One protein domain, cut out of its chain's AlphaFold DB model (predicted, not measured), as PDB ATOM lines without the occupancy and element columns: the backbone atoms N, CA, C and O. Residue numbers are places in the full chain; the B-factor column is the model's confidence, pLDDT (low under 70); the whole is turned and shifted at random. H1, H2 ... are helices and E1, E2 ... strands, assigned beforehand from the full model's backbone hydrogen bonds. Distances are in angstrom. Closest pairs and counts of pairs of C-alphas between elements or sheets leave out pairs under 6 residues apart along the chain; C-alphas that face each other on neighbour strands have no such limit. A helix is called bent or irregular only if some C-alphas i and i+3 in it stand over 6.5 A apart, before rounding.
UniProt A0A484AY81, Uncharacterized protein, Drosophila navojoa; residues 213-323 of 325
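What this domain is: This is residues 213 to 323 of the 325 residues of an uncharacterized protein of Drosophila navojoa (UniProt A0A484AY81). Two lobes lie end to end: a loose group of helices H1, H2 and H3, and the hairpin E1-E2 with short H4 packed on E1; residues 292 to 298 stick out. The 111 printed residues run H1 H2 H3 E1 E2 H4, the sheet antiparallel, class mixed, under half in named elements. The whole is loose, radius of gyration of the C-alphas 16.4 A, spanning 56 by 28 by 21 A.

Where its parts are: H1, residues 222 to 231, begins at C-alpha (202.360, 442.206, 467.249); H2, 239 to 253, is 21.5 A long; H3, 273 to 282, is irregular, C-alphas 274 and 277 being 7.1 A apart. E1 is 301 to 306, E2 309 to 314; H4, 317 to 321, ends at (206.851, 415.488, 458.461).

How they stand to each other: H1 and H2 are close but not clearly touching, closest C-alphas Ile 229 and Lys 242, 7.0 A. Thr 304 and Ala 319, 4.8 A, are the closest C-alphas of E1 and H4. N 304 and O 311 of E1 and E2 are 2.8 A apart. O i to N i+4 pairs are within hydrogen-bond range throughout H1, H2, H4; 4 of 6 in H3.

The domain as a whole: The printed part has no cut. Links H2 to H3 and H3 to E1 are long. Residues 267 to 268 and 294 to 298 have pLDDT under 70.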
ATOM      1  N   THR A 213     208.451 426.749 448.700       93.38
ATOM      2  CA  THR A 213     208.364 427.081 450.123       93.38
ATOM      3  C   THR A 213     208.404 428.593 450.271       93.38
ATOM      4  O   THR A 213     209.301 429.240 449.737       93.38
ATOM      5  N   VAL A 214     207.424 429.148 450.976       93.06
ATOM      6  CA  VAL A 214     207.270 430.584 451.219       93.06
ATOM      7  C   VAL A 214     207.265 430.826 452.718       93.06
ATOM      8  O   VAL A 214     206.497 430.204 453.451       93.06
ATOM      9  N   CYS A 215     208.113 431.747 453.160       92.31
ATOM     10  CA  CYS A 215     208.226 432.158 454.552       92.31
ATOM     11  C   CYS A 215     207.817 433.631 454.664       92.31
ATOM     12  O   CYS A 215     208.372 434.457 453.930       92.31
ATOM     13  N   PRO A 216     206.862 433.990 455.537       91.94
ATOM     14  CA  PRO A 216     206.552 435.389 455.779       91.94
ATOM     15  C   PRO A 216     207.743 436.065 456.469       91.94
ATOM     16  O   PRO A 216     208.354 435.508 457.378       91.94
ATOM     17  N   HIS A 217     208.090 437.278 456.030       90.31
ATOM     18  CA  HIS A 217     209.176 438.034 456.661       90.31
ATOM     19  C   HIS A 217     208.794 438.482 458.079       90.31
ATOM     20  O   HIS A 217     209.611 438.436 458.997       90.31
ATOM     21  N   LYS A 218     207.522 438.857 458.262       91.56
ATOM     22  CA  LYS A 218     206.921 439.069 459.577       91.56
ATOM     23  C   LYS A 218     206.575 437.710 460.184       91.56
ATOM     24  O   LYS A 218     205.734 436.996 459.645       91.56
ATOM     25  N   ARG A 219     207.252 437.350 461.277       91.75
ATOM     26  CA  ARG A 219     207.116 436.035 461.926       91.75
ATOM     27  C   ARG A 219     206.065 436.026 463.033       91.75
ATOM     28  O   ARG A 219     205.318 435.061 463.154       91.75
ATOM     29  N   ILE A 220     206.007 437.112 463.797       94.31
ATOM     30  CA  ILE A 220     205.129 437.288 464.956       94.31
ATOM     31  C   ILE A 220     204.070 438.337 464.640       94.31
ATOM     32  O   ILE A 220     204.335 439.309 463.928       94.31
ATOM     33  N   ASP A 221     202.862 438.105 465.135       95.00
ATOM     34  CA  ASP A 221     201.788 439.084 465.131       95.00
ATOM     35  C   ASP A 221     201.889 439.965 466.374       95.00
ATOM     36  O   ASP A 221     201.704 439.492 467.496       95.00
ATOM     37  N   ASP A 222     202.189 441.245 466.162       93.62
ATOM     38  CA  ASP A 222     202.360 442.206 467.249       93.62
ATOM     39  C   ASP A 222     201.090 442.298 468.103       93.62
ATOM     40  O   ASP A 222     201.194 442.374 469.318       93.62
ATOM     41  N   ILE A 223     199.899 442.204 467.497       94.44
ATOM     42  CA  ILE A 223     198.623 442.302 468.224       94.44
ATOM     43  C   ILE A 223     198.459 441.112 469.173       94.44
ATOM     44  O   ILE A 223     198.179 441.292 470.351       94.44
ATOM     45  N   LYS A 224     198.717 439.889 468.695       95.00
ATOM     46  CA  LYS A 224     198.633 438.691 469.545       95.00
ATOM     47  C   LYS A 224     199.674 438.692 470.657       95.00
ATOM     48  O   LYS A 224     199.431 438.142 471.726       95.00
ATOM     49  N   LEU A 225     200.844 439.269 470.389       94.44
ATOM     50  CA  LEU A 225     201.886 439.427 471.394       94.44
ATOM     51  C   LEU A 225     201.437 440.384 472.505       94.44
ATOM     52  O   LEU A 225     201.642 440.067 473.674       94.44
ATOM     53  N   GLU A 226     200.793 441.504 472.162       93.94
ATOM     54  CA  GLU A 226     200.172 442.401 473.147       93.94
ATOM     55  C   GLU A 226     199.102 441.689 473.970       93.94
ATOM     56  O   GLU A 226     199.160 441.702 475.200       93.94
ATOM     57  N   ASP A 227     198.174 441.009 473.293       94.25
ATOM     58  CA  ASP A 227     197.074 440.290 473.936       94.25
ATOM     59  C   ASP A 227     197.610 439.231 474.916       94.25
ATOM     60  O   ASP A 227     197.082 439.059 476.017       94.25
ATOM     61  N   TYR A 228     198.702 438.545 474.555       92.62
ATOM     62  CA  TYR A 228     199.365 437.572 475.424       92.62
ATOM     63  C   TYR A 228     199.974 438.221 476.673       92.62
ATOM     64  O   TYR A 228     199.862 437.659 477.768       92.62
ATOM     65  N   ILE A 229     200.617 439.383 476.518       91.88
ATOM     66  CA  ILE A 229     201.218 440.140 477.626       91.88
ATOM     67  C   ILE A 229     200.130 440.636 478.585       91.88
ATOM     68  O   ILE A 229     200.289 440.522 479.800       91.88
ATOM     69  N   GLU A 230     199.017 441.148 478.059       91.44
ATOM     70  CA  GLU A 230     197.897 441.634 478.867       91.44
ATOM     71  C   GLU A 230     197.199 440.488 479.618       91.44
ATOM     72  O   GLU A 230     196.966 440.583 480.829       91.44
ATOM     73  N   ALA A 231     196.954 439.365 478.933       91.44
ATOM     74  CA  ALA A 231     196.347 438.172 479.523       91.44
ATOM     75  C   ALA A 231     197.195 437.556 480.650       91.44
ATOM     76  O   ALA A 231     196.643 436.974 481.582       91.44
ATOM     77  N   HIS A 232     198.522 437.709 480.593       89.44
ATOM     78  CA  HIS A 232     199.464 437.207 481.596       89.44
ATOM     79  C   HIS A 232     200.144 438.333 482.382       89.44
ATOM     80  O   HIS A 232     201.313 438.212 482.754       89.44
ATOM     81  N   SER A 233     199.421 439.419 482.666       84.06
ATOM     82  CA  SER A 233     199.943 440.578 483.411       84.06
ATOM     83  C   SER A 233     200.577 440.223 484.766       84.06
ATOM     84  O   SER A 233     201.505 440.889 485.204       84.06
ATOM     85  N   GLU A 234     200.167 439.122 485.397       84.38
ATOM     86  CA  GLU A 234     200.773 438.581 486.624       84.38
ATOM     87  C   GLU A 234     202.250 438.157 486.484       84.38
ATOM     88  O   GLU A 234     202.964 438.084 487.485       84.38
ATOM     89  N   LYS A 235     202.728 437.903 485.258       82.56
ATOM     90  CA  LYS A 235     204.129 437.553 484.962       82.56
ATOM     91  C   LYS A 235     205.013 438.773 484.677       82.56
ATOM     92  O   LYS A 235     206.236 438.629 484.670       82.56
ATOM     93  N   PHE A 236     204.419 439.943 484.437       86.06
ATOM     94  CA  PHE A 236     205.113 441.158 484.004       86.06
ATOM     95  C   PHE A 236     204.866 442.280 485.018       86.06
ATOM     96  O   PHE A 236     203.800 442.892 485.027       86.06
ATOM     97  N   VAL A 237     205.843 442.525 485.897       82.25
ATOM     98  CA  VAL A 237     205.698 443.478 487.013       82.25
ATOM     99  C   VAL A 237     205.921 444.915 486.543       82.25
ATOM    100  O   VAL A 237     205.135 445.797 486.883       82.25
ATOM    101  N   ASP A 238     206.954 445.126 485.726       87.06
ATOM    102  CA  ASP A 238     207.353 446.437 485.213       87.06
ATOM    103  C   ASP A 238     207.137 446.543 483.690       87.06
ATOM    104  O   ASP A 238     207.095 445.539 482.975       87.06
ATOM    105  N   GLU A 239     207.038 447.767 483.158       87.00
ATOM    106  CA  GLU A 239     206.990 447.994 481.700       87.00
ATOM    107  C   GLU A 239     208.263 447.491 481.000       87.00
ATOM    108  O   GLU A 239     208.190 446.931 479.905       87.00
ATOM    109  N   ASP A 240     209.411 447.580 481.678       87.00
ATOM    110  CA  ASP A 240     210.679 447.041 481.187       87.00
ATOM    111  C   ASP A 240     210.585 445.523 480.953       87.00
ATOM    112  O   ASP A 240     211.090 445.012 479.954       87.00
ATOM    113  N   ASP A 241     209.891 444.781 481.826       87.56
ATOM    114  CA  ASP A 241     209.711 443.333 481.668       87.56
ATOM    115  C   ASP A 241     208.891 442.989 480.420       87.56
ATOM    116  O   ASP A 241     209.172 441.986 479.761       87.56
ATOM    117  N   LYS A 242     207.914 443.832 480.064       89.31
ATOM    118  CA  LYS A 242     207.147 443.677 478.822       89.31
ATOM    119  C   LYS A 242     208.034 443.922 477.606       89.31
ATOM    120  O   LYS A 242     207.952 443.171 476.637       89.31
ATOM    121  N   GLU A 243     208.895 444.939 477.644       89.25
ATOM    122  CA  GLU A 243     209.834 445.229 476.554       89.25
ATOM    123  C   GLU A 243     210.854 444.098 476.356       89.25
ATOM    124  O   GLU A 243     211.049 443.622 475.234       89.25
ATOM    125  N   PHE A 244     211.426 443.583 477.446       89.12
ATOM    126  CA  PHE A 244     212.326 442.429 477.404       89.12
ATOM    127  C   PHE A 244     211.645 441.170 476.859       89.12
ATOM    128  O   PHE A 244     212.251 440.436 476.077       89.12
ATOM    129  N   PHE A 245     210.382 440.922 477.219       90.88
ATOM    130  CA  PHE A 245     209.632 439.790 476.682       90.88
ATOM    131  C   PHE A 245     209.383 439.914 475.174       90.88
ATOM    132  O   PHE A 245     209.533 438.933 474.445       90.88
ATOM    133  N   ARG A 246     209.075 441.117 474.670       91.56
ATOM    134  CA  ARG A 246     208.940 441.351 473.220       91.56
ATOM    135  C   ARG A 246     210.228 441.036 472.479       91.56
ATOM    136  O   ARG A 246     210.198 440.322 471.478       91.56
ATOM    137  N   ASP A 247     211.348 441.552 472.977       90.75
ATOM    138  CA  ASP A 247     212.664 441.309 472.391       90.75
ATOM    139  C   ASP A 247     213.007 439.814 472.405       90.75
ATOM    140  O   ASP A 247     213.444 439.266 471.391       90.75
ATOM    141  N   PHE A 248     212.713 439.121 473.511       91.19
ATOM    142  CA  PHE A 248     212.863 437.673 473.615       91.19
ATOM    143  C   PHE A 248     212.053 436.928 472.544       91.19
ATOM    144  O   PHE A 248     212.629 436.118 471.818       91.19
ATOM    145  N   ILE A 249     210.758 437.222 472.383       92.06
ATOM    146  CA  ILE A 249     209.895 436.546 471.399       92.06
ATOM    147  C   ILE A 249     210.334 436.836 469.960       92.06
ATOM    148  O   ILE A 249     210.384 435.919 469.136       92.06
ATOM    149  N   ILE A 250     210.701 438.079 469.644       90.94
ATOM    150  CA  ILE A 250     211.187 438.453 468.309       90.94
ATOM    151  C   ILE A 250     212.488 437.708 467.988       90.94
ATOM    152  O   ILE A 250     212.616 437.126 466.905       90.94
ATOM    153  N   LYS A 251     213.433 437.674 468.933       90.56
ATOM    154  CA  LYS A 251     214.705 436.960 468.773       90.56
ATOM    155  C   LYS A 251     214.496 435.461 468.639       90.56
ATOM    156  O   LYS A 251     215.040 434.875 467.706       90.56
ATOM    157  N   LEU A 252     213.649 434.876 469.484       90.44
ATOM    158  CA  LEU A 252     213.287 433.461 469.456       90.44
ATOM    159  C   LEU A 252     212.638 433.061 468.123       90.44
ATOM    160  O   LEU A 252     212.978 432.027 467.556       90.44
ATOM    161  N   ALA A 253     211.761 433.901 467.568       91.25
ATOM    162  CA  ALA A 253     211.164 433.670 466.254       91.25
ATOM    163  C   ALA A 253     212.190 433.776 465.113       91.25
ATOM    164  O   ALA A 253     212.035 433.141 464.071       91.25
ATOM    165  N   SER A 254     213.224 434.602 465.285       88.69
ATOM    166  CA  SER A 254     214.288 434.844 464.304       88.69
ATOM    167  C   SER A 254     215.545 433.997 464.493       88.69
ATOM    168  O   SER A 254     216.569 434.285 463.868       88.69
ATOM    169  N   LEU A 255     215.476 432.988 465.357       88.38
ATOM    170  CA  LEU A 255     216.632 432.230 465.801       88.38
ATOM    171  C   LEU A 255     217.190 431.355 464.669       88.38
ATOM    172  O   LEU A 255     216.503 430.506 464.107       88.38
ATOM    173  N   THR A 256     218.456 431.565 464.353       87.56
ATOM    174  CA  THR A 256     219.298 430.788 463.454       87.56
ATOM    175  C   THR A 256     220.466 430.208 464.245       87.56
ATOM    176  O   THR A 256     220.715 430.570 465.396       87.56
ATOM    177  N   TYR A 257     221.215 429.301 463.622       85.62
ATOM    178  CA  TYR A 257     222.424 428.752 464.235       85.62
ATOM    179  C   TYR A 257     223.428 429.853 464.627       85.62
ATOM    180  O   TYR A 257     224.018 429.790 465.700       85.62
ATOM    181  N   ASP A 258     223.558 430.890 463.796       87.44
ATOM    182  CA  ASP A 258     224.554 431.950 463.981       87.44
ATOM    183  C   ASP A 258     224.179 432.968 465.068       87.44
ATOM    184  O   ASP A 258     225.059 433.580 465.668       87.44
ATOM    185  N   ASN A 259     222.884 433.187 465.321       87.06
ATOM    186  CA  ASN A 259     222.414 434.193 466.280       87.06
ATOM    187  C   ASN A 259     221.907 433.585 467.600       87.06
ATOM    188  O   ASN A 259     221.371 434.313 468.438       87.06
ATOM    189  N   LEU A 260     222.102 432.281 467.808       87.19
ATOM    190  CA  LEU A 260     221.645 431.561 468.996       87.19
ATOM    191  C   LEU A 260     222.153 432.191 470.302       87.19
ATOM    192  O   LEU A 260     221.420 432.273 471.285       87.19
ATOM    193  N   GLU A 261     223.388 432.693 470.295       86.88
ATOM    194  CA  GLU A 261     224.024 433.337 471.452       86.88
ATOM    195  C   GLU A 261     223.362 434.666 471.851       86.88
ATOM    196  O   GLU A 261     223.521 435.128 472.977       86.88
ATOM    197  N   THR A 262     222.602 435.288 470.942       86.25
ATOM    198  CA  THR A 262     221.942 436.581 471.188       86.25
ATOM    199  C   THR A 262     220.621 436.458 471.948       86.25
ATOM    200  O   THR A 262     220.032 437.478 472.319       86.25
ATOM    201  N   LEU A 263     220.151 435.227 472.185       86.50
ATOM    202  CA  LEU A 263     218.903 434.956 472.884       86.50
ATOM    203  C   LEU A 263     219.037 435.318 474.379       86.50
ATOM    204  O   LEU A 263     219.898 434.766 475.069       86.50
ATOM    205  N   PRO A 264     218.195 436.220 474.919       80.94
ATOM    206  CA  PRO A 264     218.264 436.595 476.326       80.94
ATOM    207  C   PRO A 264     217.710 435.466 477.210       80.94
ATOM    208  O   PRO A 264     216.506 435.302 477.363       80.94
ATOM    209  N   LEU A 265     218.608 434.666 477.799       75.50
ATOM    210  CA  LEU A 265     218.274 433.529 478.679       75.50
ATOM    211  C   LEU A 265     218.101 433.914 480.161       75.50
ATOM    212  O   LEU A 265     217.801 433.069 481.000       75.50
ATOM    213  N   ASN A 266     218.340 435.176 480.508       72.31
ATOM    214  CA  ASN A 266     218.388 435.666 481.888       72.31
ATOM    215  C   ASN A 266     217.011 435.742 482.574       72.31
ATOM    216  O   ASN A 266     216.946 435.684 483.801       72.31
ATOM    217  N   LYS A 267     215.926 435.857 481.803       69.81
ATOM    218  CA  LYS A 267     214.543 435.898 482.292       69.81
ATOM    219  C   LYS A 267     213.642 435.101 481.345       69.81
ATOM    220  O   LYS A 267     213.141 435.639 480.369       69.81
ATOM    221  N   SER A 268     213.405 433.821 481.633       68.56
ATOM    222  CA  SER A 268     212.498 432.981 480.827       68.56
ATOM    223  C   SER A 268     211.009 433.172 481.160       68.56
ATOM    224  O   SER A 268     210.175 432.445 480.634       68.56
ATOM    225  N   TYR A 269     210.657 434.112 482.052       77.62
ATOM    226  CA  TYR A 269     209.275 434.417 482.473       77.62
ATOM    227  C   TYR A 269     208.437 433.183 482.871       77.62
ATOM    228  O   TYR A 269     207.213 433.166 482.735       77.62
ATOM    229  N   GLY A 270     209.100 432.128 483.362       76.06
ATOM    230  CA  GLY A 270     208.460 430.865 483.740       76.06
ATOM    231  C   GLY A 270     208.004 429.994 482.563       76.06
ATOM    232  O   GLY A 270     207.223 429.074 482.779       76.06
ATOM    233  N   ILE A 271     208.462 430.277 481.340       85.19
ATOM    234  CA  ILE A 271     208.203 429.465 480.148       85.19
ATOM    235  C   ILE A 271     209.304 428.408 480.041       85.19
ATOM    236  O   ILE A 271     210.494 428.737 480.015       85.19
ATOM    237  N   ASP A 272     208.906 427.139 480.002       87.81
ATOM    238  CA  ASP A 272     209.834 426.038 479.756       87.81
ATOM    239  C   ASP A 272     210.262 426.031 478.279       87.81
ATOM    240  O   ASP A 272     209.510 426.401 477.378       87.81
ATOM    241  N   SER A 273     211.481 425.567 478.010       86.38
ATOM    242  CA  SER A 273     212.019 425.442 476.654       86.38
ATOM    243  C   SER A 273     211.186 424.506 475.772       86.38
ATOM    244  O   SER A 273     211.195 424.657 474.550       86.38
ATOM    245  N   SER A 274     210.444 423.559 476.365       88.69
ATOM    246  CA  SER A 274     209.488 422.710 475.640       88.69
ATOM    247  C   SER A 274     208.344 423.498 475.002       88.69
ATOM    248  O   SER A 274     207.817 423.080 473.970       88.69
ATOM    249  N   ASP A 275     207.995 424.643 475.586       90.31
ATOM    250  CA  ASP A 275     206.791 425.404 475.253       90.31
ATOM    251  C   ASP A 275     207.094 426.586 474.321       90.31
ATOM    252  O   ASP A 275     206.201 427.303 473.872       90.31
ATOM    253  N   TYR A 276     208.363 426.794 473.970       90.38
ATOM    254  CA  TYR A 276     208.762 427.848 473.039       90.38
ATOM    255  C   TYR A 276     208.090 427.696 471.680       90.38
ATOM    256  O   TYR A 276     207.632 428.676 471.097       90.38
ATOM    257  N   LEU A 277     207.990 426.469 471.171       90.12
ATOM    258  CA  LEU A 277     207.443 426.247 469.840       90.12
ATOM    259  C   LEU A 277     205.907 426.345 469.810       90.12
ATOM    260  O   LEU A 277     205.370 426.851 468.826       90.12
ATOM    261  N   SER A 278     205.212 425.951 470.887       92.25
ATOM    262  CA  SER A 278     203.766 426.192 471.035       92.25
ATOM    263  C   SER A 278     203.468 427.684 471.103       92.25
ATOM    264  O   SER A 278     202.598 428.163 470.377       92.25
ATOM    265  N   LEU A 279     204.238 428.427 471.901       91.69
ATOM    266  CA  LEU A 279     204.085 429.871 472.041       91.69
ATOM    267  C   LEU A 279     204.325 430.603 470.714       91.69
ATOM    268  O   LEU A 279     203.515 431.429 470.300       91.69
ATOM    269  N   LEU A 280     205.399 430.262 469.993       92.69
ATOM    270  CA  LEU A 280     205.662 430.827 468.666       92.69
ATOM    271  C   LEU A 280     204.548 430.503 467.661       92.69
ATOM    272  O   LEU A 280     204.263 431.320 466.786       92.69
ATOM    273  N   TYR A 281     203.927 429.326 467.760       92.44
ATOM    274  CA  TYR A 281     202.826 428.937 466.883       92.44
ATOM    275  C   TYR A 281     201.538 429.718 467.178       92.44
ATOM    276  O   TYR A 281     200.824 430.088 466.247       92.44
ATOM    277  N   GLU A 282     201.257 430.005 468.448       93.00
ATOM    278  CA  GLU A 282     200.124 430.831 468.876       93.00
ATOM    279  C   GLU A 282     200.292 432.292 468.427       93.00
ATOM    280  O   GLU A 282     199.401 432.874 467.795       93.00
ATOM    281  N   LEU A 283     201.486 432.845 468.657       94.19
ATOM    282  CA  LEU A 283     201.852 434.229 468.349       94.19
ATOM    283  C   LEU A 283     202.207 434.468 466.874       94.19
ATOM    284  O   LEU A 283     202.540 435.592 466.491       94.19
ATOM    285  N   LYS A 284     202.154 433.438 466.023       93.38
ATOM    286  CA  LYS A 284     202.555 433.556 464.618       93.38
ATOM    287  C   LYS A 284     201.699 434.565 463.855       93.38
ATOM    288  O   LYS A 284     200.481 434.677 464.065       93.38
ATOM    289  N   TRP A 285     202.335 435.205 462.878       93.06
ATOM    290  CA  TRP A 285     201.655 436.020 461.879       93.06
ATOM    291  C   TRP A 285     200.672 435.167 461.051       93.06
ATOM    292  O   TRP A 285     201.084 434.141 460.496       93.06
ATOM    293  N   PRO A 286     199.385 435.551 460.943       90.12
ATOM    294  CA  PRO A 286     198.414 434.825 460.132       90.12
ATOM    295  C   PRO A 286     198.743 435.000 458.644       90.12
ATOM    296  O   PRO A 286     198.478 436.039 458.039       90.12
ATOM    297  N   PHE A 287     199.352 433.977 458.047       89.44
ATOM    298  CA  PHE A 287     199.714 433.961 456.635       89.44
ATOM    299  C   PHE A 287     199.135 432.725 455.958       89.44
ATOM    300  O   PHE A 287     199.613 431.620 456.178       89.44
ATOM    301  N   GLU A 288     198.138 432.927 455.103       87.25
ATOM    302  CA  GLU A 288     197.483 431.862 454.342       87.25
ATOM    303  C   GLU A 288     197.650 432.143 452.842       87.25
ATOM    304  O   GLU A 288     196.858 432.880 452.252       87.25
ATOM    305  N   PRO A 289     198.720 431.635 452.203       85.50
ATOM    306  CA  PRO A 289     198.947 431.894 450.790       85.50
ATOM    307  C   PRO A 289     197.977 431.098 449.913       85.50
ATOM    308  O   PRO A 289     197.817 429.890 450.076       85.50
ATOM    309  N   GLU A 290     197.403 431.749 448.904       82.19
ATOM    310  CA  GLU A 290     196.694 431.062 447.824       82.19
ATOM    311  C   GLU A 290     197.662 430.734 446.684       82.19
ATOM    312  O   GLU A 290     198.446 431.577 446.245       82.19
ATOM    313  N   ILE A 291     197.619 429.497 446.181       80.25
ATOM    314  CA  ILE A 291     198.503 429.053 445.098       80.25
ATOM    315  C   ILE A 291     197.663 428.468 443.968       80.25
ATOM    316  O   ILE A 291     196.894 427.526 444.160       80.25
ATOM    317  N   SER A 292     197.868 429.000 442.764       77.06
ATOM    318  CA  SER A 292     197.270 428.509 441.527       77.06
ATOM    319  C   SER A 292     198.371 428.067 440.567       77.06
ATOM    320  O   SER A 292     199.235 428.859 440.199       77.06
ATOM    321  N   SER A 293     198.355 426.800 440.146       72.69
ATOM    322  CA  SER A 293     199.294 426.273 439.142       72.69
ATOM    323  C   SER A 293     198.833 426.538 437.706       72.69
ATOM    324  O   SER A 293     199.466 426.052 436.771       72.69
ATOM    325  N   GLY A 294     197.718 427.251 437.496       69.31
ATOM    326  CA  GLY A 294     197.098 427.449 436.177       69.31
ATOM    327  C   GLY A 294     196.492 426.175 435.562       69.31
ATOM    328  O   GLY A 294     195.571 426.261 434.755       69.31
ATOM    329  N   ALA A 295     196.951 424.993 435.977       65.56
ATOM    330  CA  ALA A 295     196.285 423.714 435.790       65.56
ATOM    331  C   ALA A 295     195.274 423.492 436.928       65.56
ATOM    332  O   ALA A 295     195.534 423.850 438.073       65.56
ATOM    333  N   ALA A 296     194.126 422.879 436.631       56.72
ATOM    334  CA  ALA A 296     193.011 422.674 437.567       56.72
ATOM    335  C   ALA A 296     193.285 421.633 438.682       56.72
ATOM    336  O   ALA A 296     192.398 420.875 439.071       56.72
ATOM    337  N   VAL A 297     194.517 421.555 439.190       66.31
ATOM    338  CA  VAL A 297     194.908 420.648 440.269       66.31
ATOM    339  C   VAL A 297     194.996 421.442 441.566       66.31
ATOM    340  O   VAL A 297     195.854 422.310 441.718       66.31
ATOM    341  N   LYS A 298     194.114 421.120 442.518       67.06
ATOM    342  CA  LYS A 298     194.176 421.649 443.883       67.06
ATOM    343  C   LYS A 298     195.498 421.216 444.517       67.06
ATOM    344  O   LYS A 298     195.732 420.024 444.710       67.06
ATOM    345  N   MET A 299     196.362 422.178 444.818       78.56
ATOM    346  CA  MET A 299     197.610 421.928 445.533       78.56
ATOM    347  C   MET A 299     197.368 422.006 447.037       78.56
ATOM    348  O   MET A 299     196.578 422.820 447.509       78.56
ATOM    349  N   PHE A 300     198.034 421.127 447.782       85.06
ATOM    350  CA  PHE A 300     197.983 421.123 449.239       85.06
ATOM    351  C   PHE A 300     199.189 421.875 449.781       85.06
ATOM    352  O   PHE A 300     200.328 421.541 449.446       85.06
ATOM    353  N   ILE A 301     198.903 422.868 450.611       89.88
ATOM    354  CA  ILE A 301     199.890 423.649 451.340       89.88
ATOM    355  C   ILE A 301     200.029 423.022 452.719       89.88
ATOM    356  O   ILE A 301     199.029 422.715 453.367       89.88
ATOM    357  N   TYR A 302     201.269 422.812 453.138       92.12
ATOM    358  CA  TYR A 302     201.600 422.333 454.471       92.12
ATOM    359  C   TYR A 302     202.459 423.373 455.170       92.12
ATOM    360  O   TYR A 302     203.425 423.874 454.589       92.12
ATOM    361  N   GLU A 303     202.119 423.676 456.416       92.44
ATOM    362  CA  GLU A 303     203.007 424.419 457.303       92.44
ATOM    363  C   GLU A 303     204.225 423.555 457.639       92.44
ATOM    364  O   GLU A 303     204.109 422.350 457.836       92.44
ATOM    365  N   THR A 304     205.409 424.140 457.690       93.00
ATOM    366  CA  THR A 304     206.649 423.433 458.004       93.00
ATOM    367  C   THR A 304     207.551 424.327 458.822       93.00
ATOM    368  O   THR A 304     207.693 425.514 458.528       93.00
ATOM    369  N   GLN A 305     208.208 423.740 459.816       91.06
ATOM    370  CA  GLN A 305     209.258 424.423 460.558       91.06
ATOM    371  C   GLN A 305     210.534 424.486 459.715       91.06
ATOM    372  O   GLN A 305     210.879 423.534 459.012       91.06
ATOM    373  N   THR A 306     211.218 425.621 459.734       90.12
ATOM    374  CA  THR A 306     212.484 425.844 459.021       90.12
ATOM    375  C   THR A 306     213.405 426.718 459.869       90.12
ATOM    376  O   THR A 306     212.969 427.300 460.858       90.12
ATOM    377  N   GLU A 307     214.658 426.885 459.449       87.00
ATOM    378  CA  GLU A 307     215.588 427.857 460.051       87.00
ATOM    379  C   GLU A 307     215.117 429.318 459.930       87.00
ATOM    380  O   GLU A 307     215.583 430.193 460.652       87.00
ATOM    381  N   PHE A 308     214.166 429.597 459.032       87.69
ATOM    382  CA  PHE A 308     213.545 430.912 458.895       87.69
ATOM    383  C   PHE A 308     212.271 431.063 459.741       87.69
ATOM    384  O   PHE A 308     211.648 432.126 459.693       87.69
ATOM    385  N   GLY A 309     211.904 430.040 460.518       88.44
ATOM    386  CA  GLY A 309     210.672 429.961 461.298       88.44
ATOM    387  C   GLY A 309     209.584 429.142 460.596       88.44
ATOM    388  O   GLY A 309     209.870 428.228 459.814       88.44
ATOM    389  N   ILE A 310     208.325 429.478 460.886       91.12
ATOM    390  CA  ILE A 310     207.140 428.797 460.350       91.12
ATOM    391  C   ILE A 310     206.916 429.229 458.897       91.12
ATOM    392  O   ILE A 310     206.638 430.395 458.614       91.12
ATOM    393  N   CYS A 311     207.007 428.280 457.970       92.94
ATOM    394  CA  CYS A 311     206.847 428.516 456.536       92.94
ATOM    395  C   CYS A 311     205.767 427.621 455.933       92.94
ATOM    396  O   CYS A 311     205.310 426.663 456.545       92.94
ATOM    397  N   HIS A 312     205.389 427.907 454.691       93.50
ATOM    398  CA  HIS A 312     204.366 427.181 453.949       93.50
ATOM    399  C   HIS A 312     204.982 426.548 452.716       93.50
ATOM    400  O   HIS A 312     205.625 427.235 451.926       93.50
ATOM    401  N   SER A 313     204.790 425.247 452.534       93.50
ATOM    402  CA  SER A 313     205.389 424.506 451.431       93.50
ATOM    403  C   SER A 313     204.358 423.698 450.653       93.50
ATOM    404  O   SER A 313     203.431 423.118 451.221       93.50
ATOM    405  N   VAL A 314     204.544 423.631 449.337       91.56
ATOM    406  CA  VAL A 314     203.778 422.784 448.417       91.56
ATOM    407  C   VAL A 314     204.675 421.750 447.766       91.56
ATOM    408  O   VAL A 314     205.852 421.999 447.525       91.56
ATOM    409  N   ASN A 315     204.098 420.587 447.456       90.25
ATOM    410  CA  ASN A 315     204.791 419.462 446.820       90.25
ATOM    411  C   ASN A 315     206.087 419.028 447.545       90.25
ATOM    412  O   ASN A 315     207.035 418.547 446.929       90.25
ATOM    413  N   SER A 316     206.107 419.180 448.873       91.00
ATOM    414  CA  SER A 316     207.211 418.769 449.737       91.00
ATOM    415  C   SER A 316     206.749 417.687 450.706       91.00
ATOM    416  O   SER A 316     205.831 417.887 451.504       91.00
ATOM    417  N   LEU A 317     207.396 416.520 450.648       90.62
ATOM    418  CA  LEU A 317     207.193 415.471 451.650       90.62
ATOM    419  C   LEU A 317     207.806 415.862 452.993       90.62
ATOM    420  O   LEU A 317     207.216 415.569 454.025       90.62
ATOM    421  N   VAL A 318     208.945 416.561 452.977       92.19
ATOM    422  CA  VAL A 318     209.621 417.040 454.192       92.19
ATOM    423  C   VAL A 318     208.696 417.951 454.987       92.19
ATOM    424  O   VAL A 318     208.576 417.782 456.195       92.19
ATOM    425  N   ALA A 319     207.967 418.835 454.299       92.81
ATOM    426  CA  ALA A 319     207.027 419.735 454.951       92.81
ATOM    427  C   ALA A 319     205.970 418.979 455.761       92.81
ATOM    428  O   ALA A 319     205.723 419.331 456.902       92.81
ATOM    429  N   ARG A 320     205.424 417.874 455.233       90.25
ATOM    430  CA  ARG A 320     204.425 417.049 455.939       90.25
ATOM    431  C   ARG A 320     204.943 416.392 457.215       90.25
ATOM    432  O   ARG A 320     204.146 416.095 458.096       90.25
ATOM    433  N   TYR A 321     206.235 416.082 457.273       91.44
ATOM    434  CA  TYR A 321     206.851 415.488 458.461       91.44
ATOM    435  C   TYR A 321     207.302 416.546 459.465       91.44
ATOM    436  O   TYR A 321     207.360 416.254 460.653       91.44
ATOM    437  N   ASN A 322     207.592 417.755 458.988       91.88
ATOM    438  CA  ASN A 322     208.076 418.867 459.794       91.88
ATOM    439  C   ASN A 322     206.971 419.892 460.135       91.88
ATOM    440  O   ASN A 322     207.255 421.008 460.566       91.88
ATOM    441  N   THR A 323     205.702 419.526 459.919       89.62
ATOM    442  CA  THR A 323     204.538 420.241 460.454       89.62
ATOM    443  C   THR A 323     204.553 420.148 461.974       89.62
ATOM    444  O   THR A 323     204.668 419.042 462.512       89.62
TER     445      THR A 323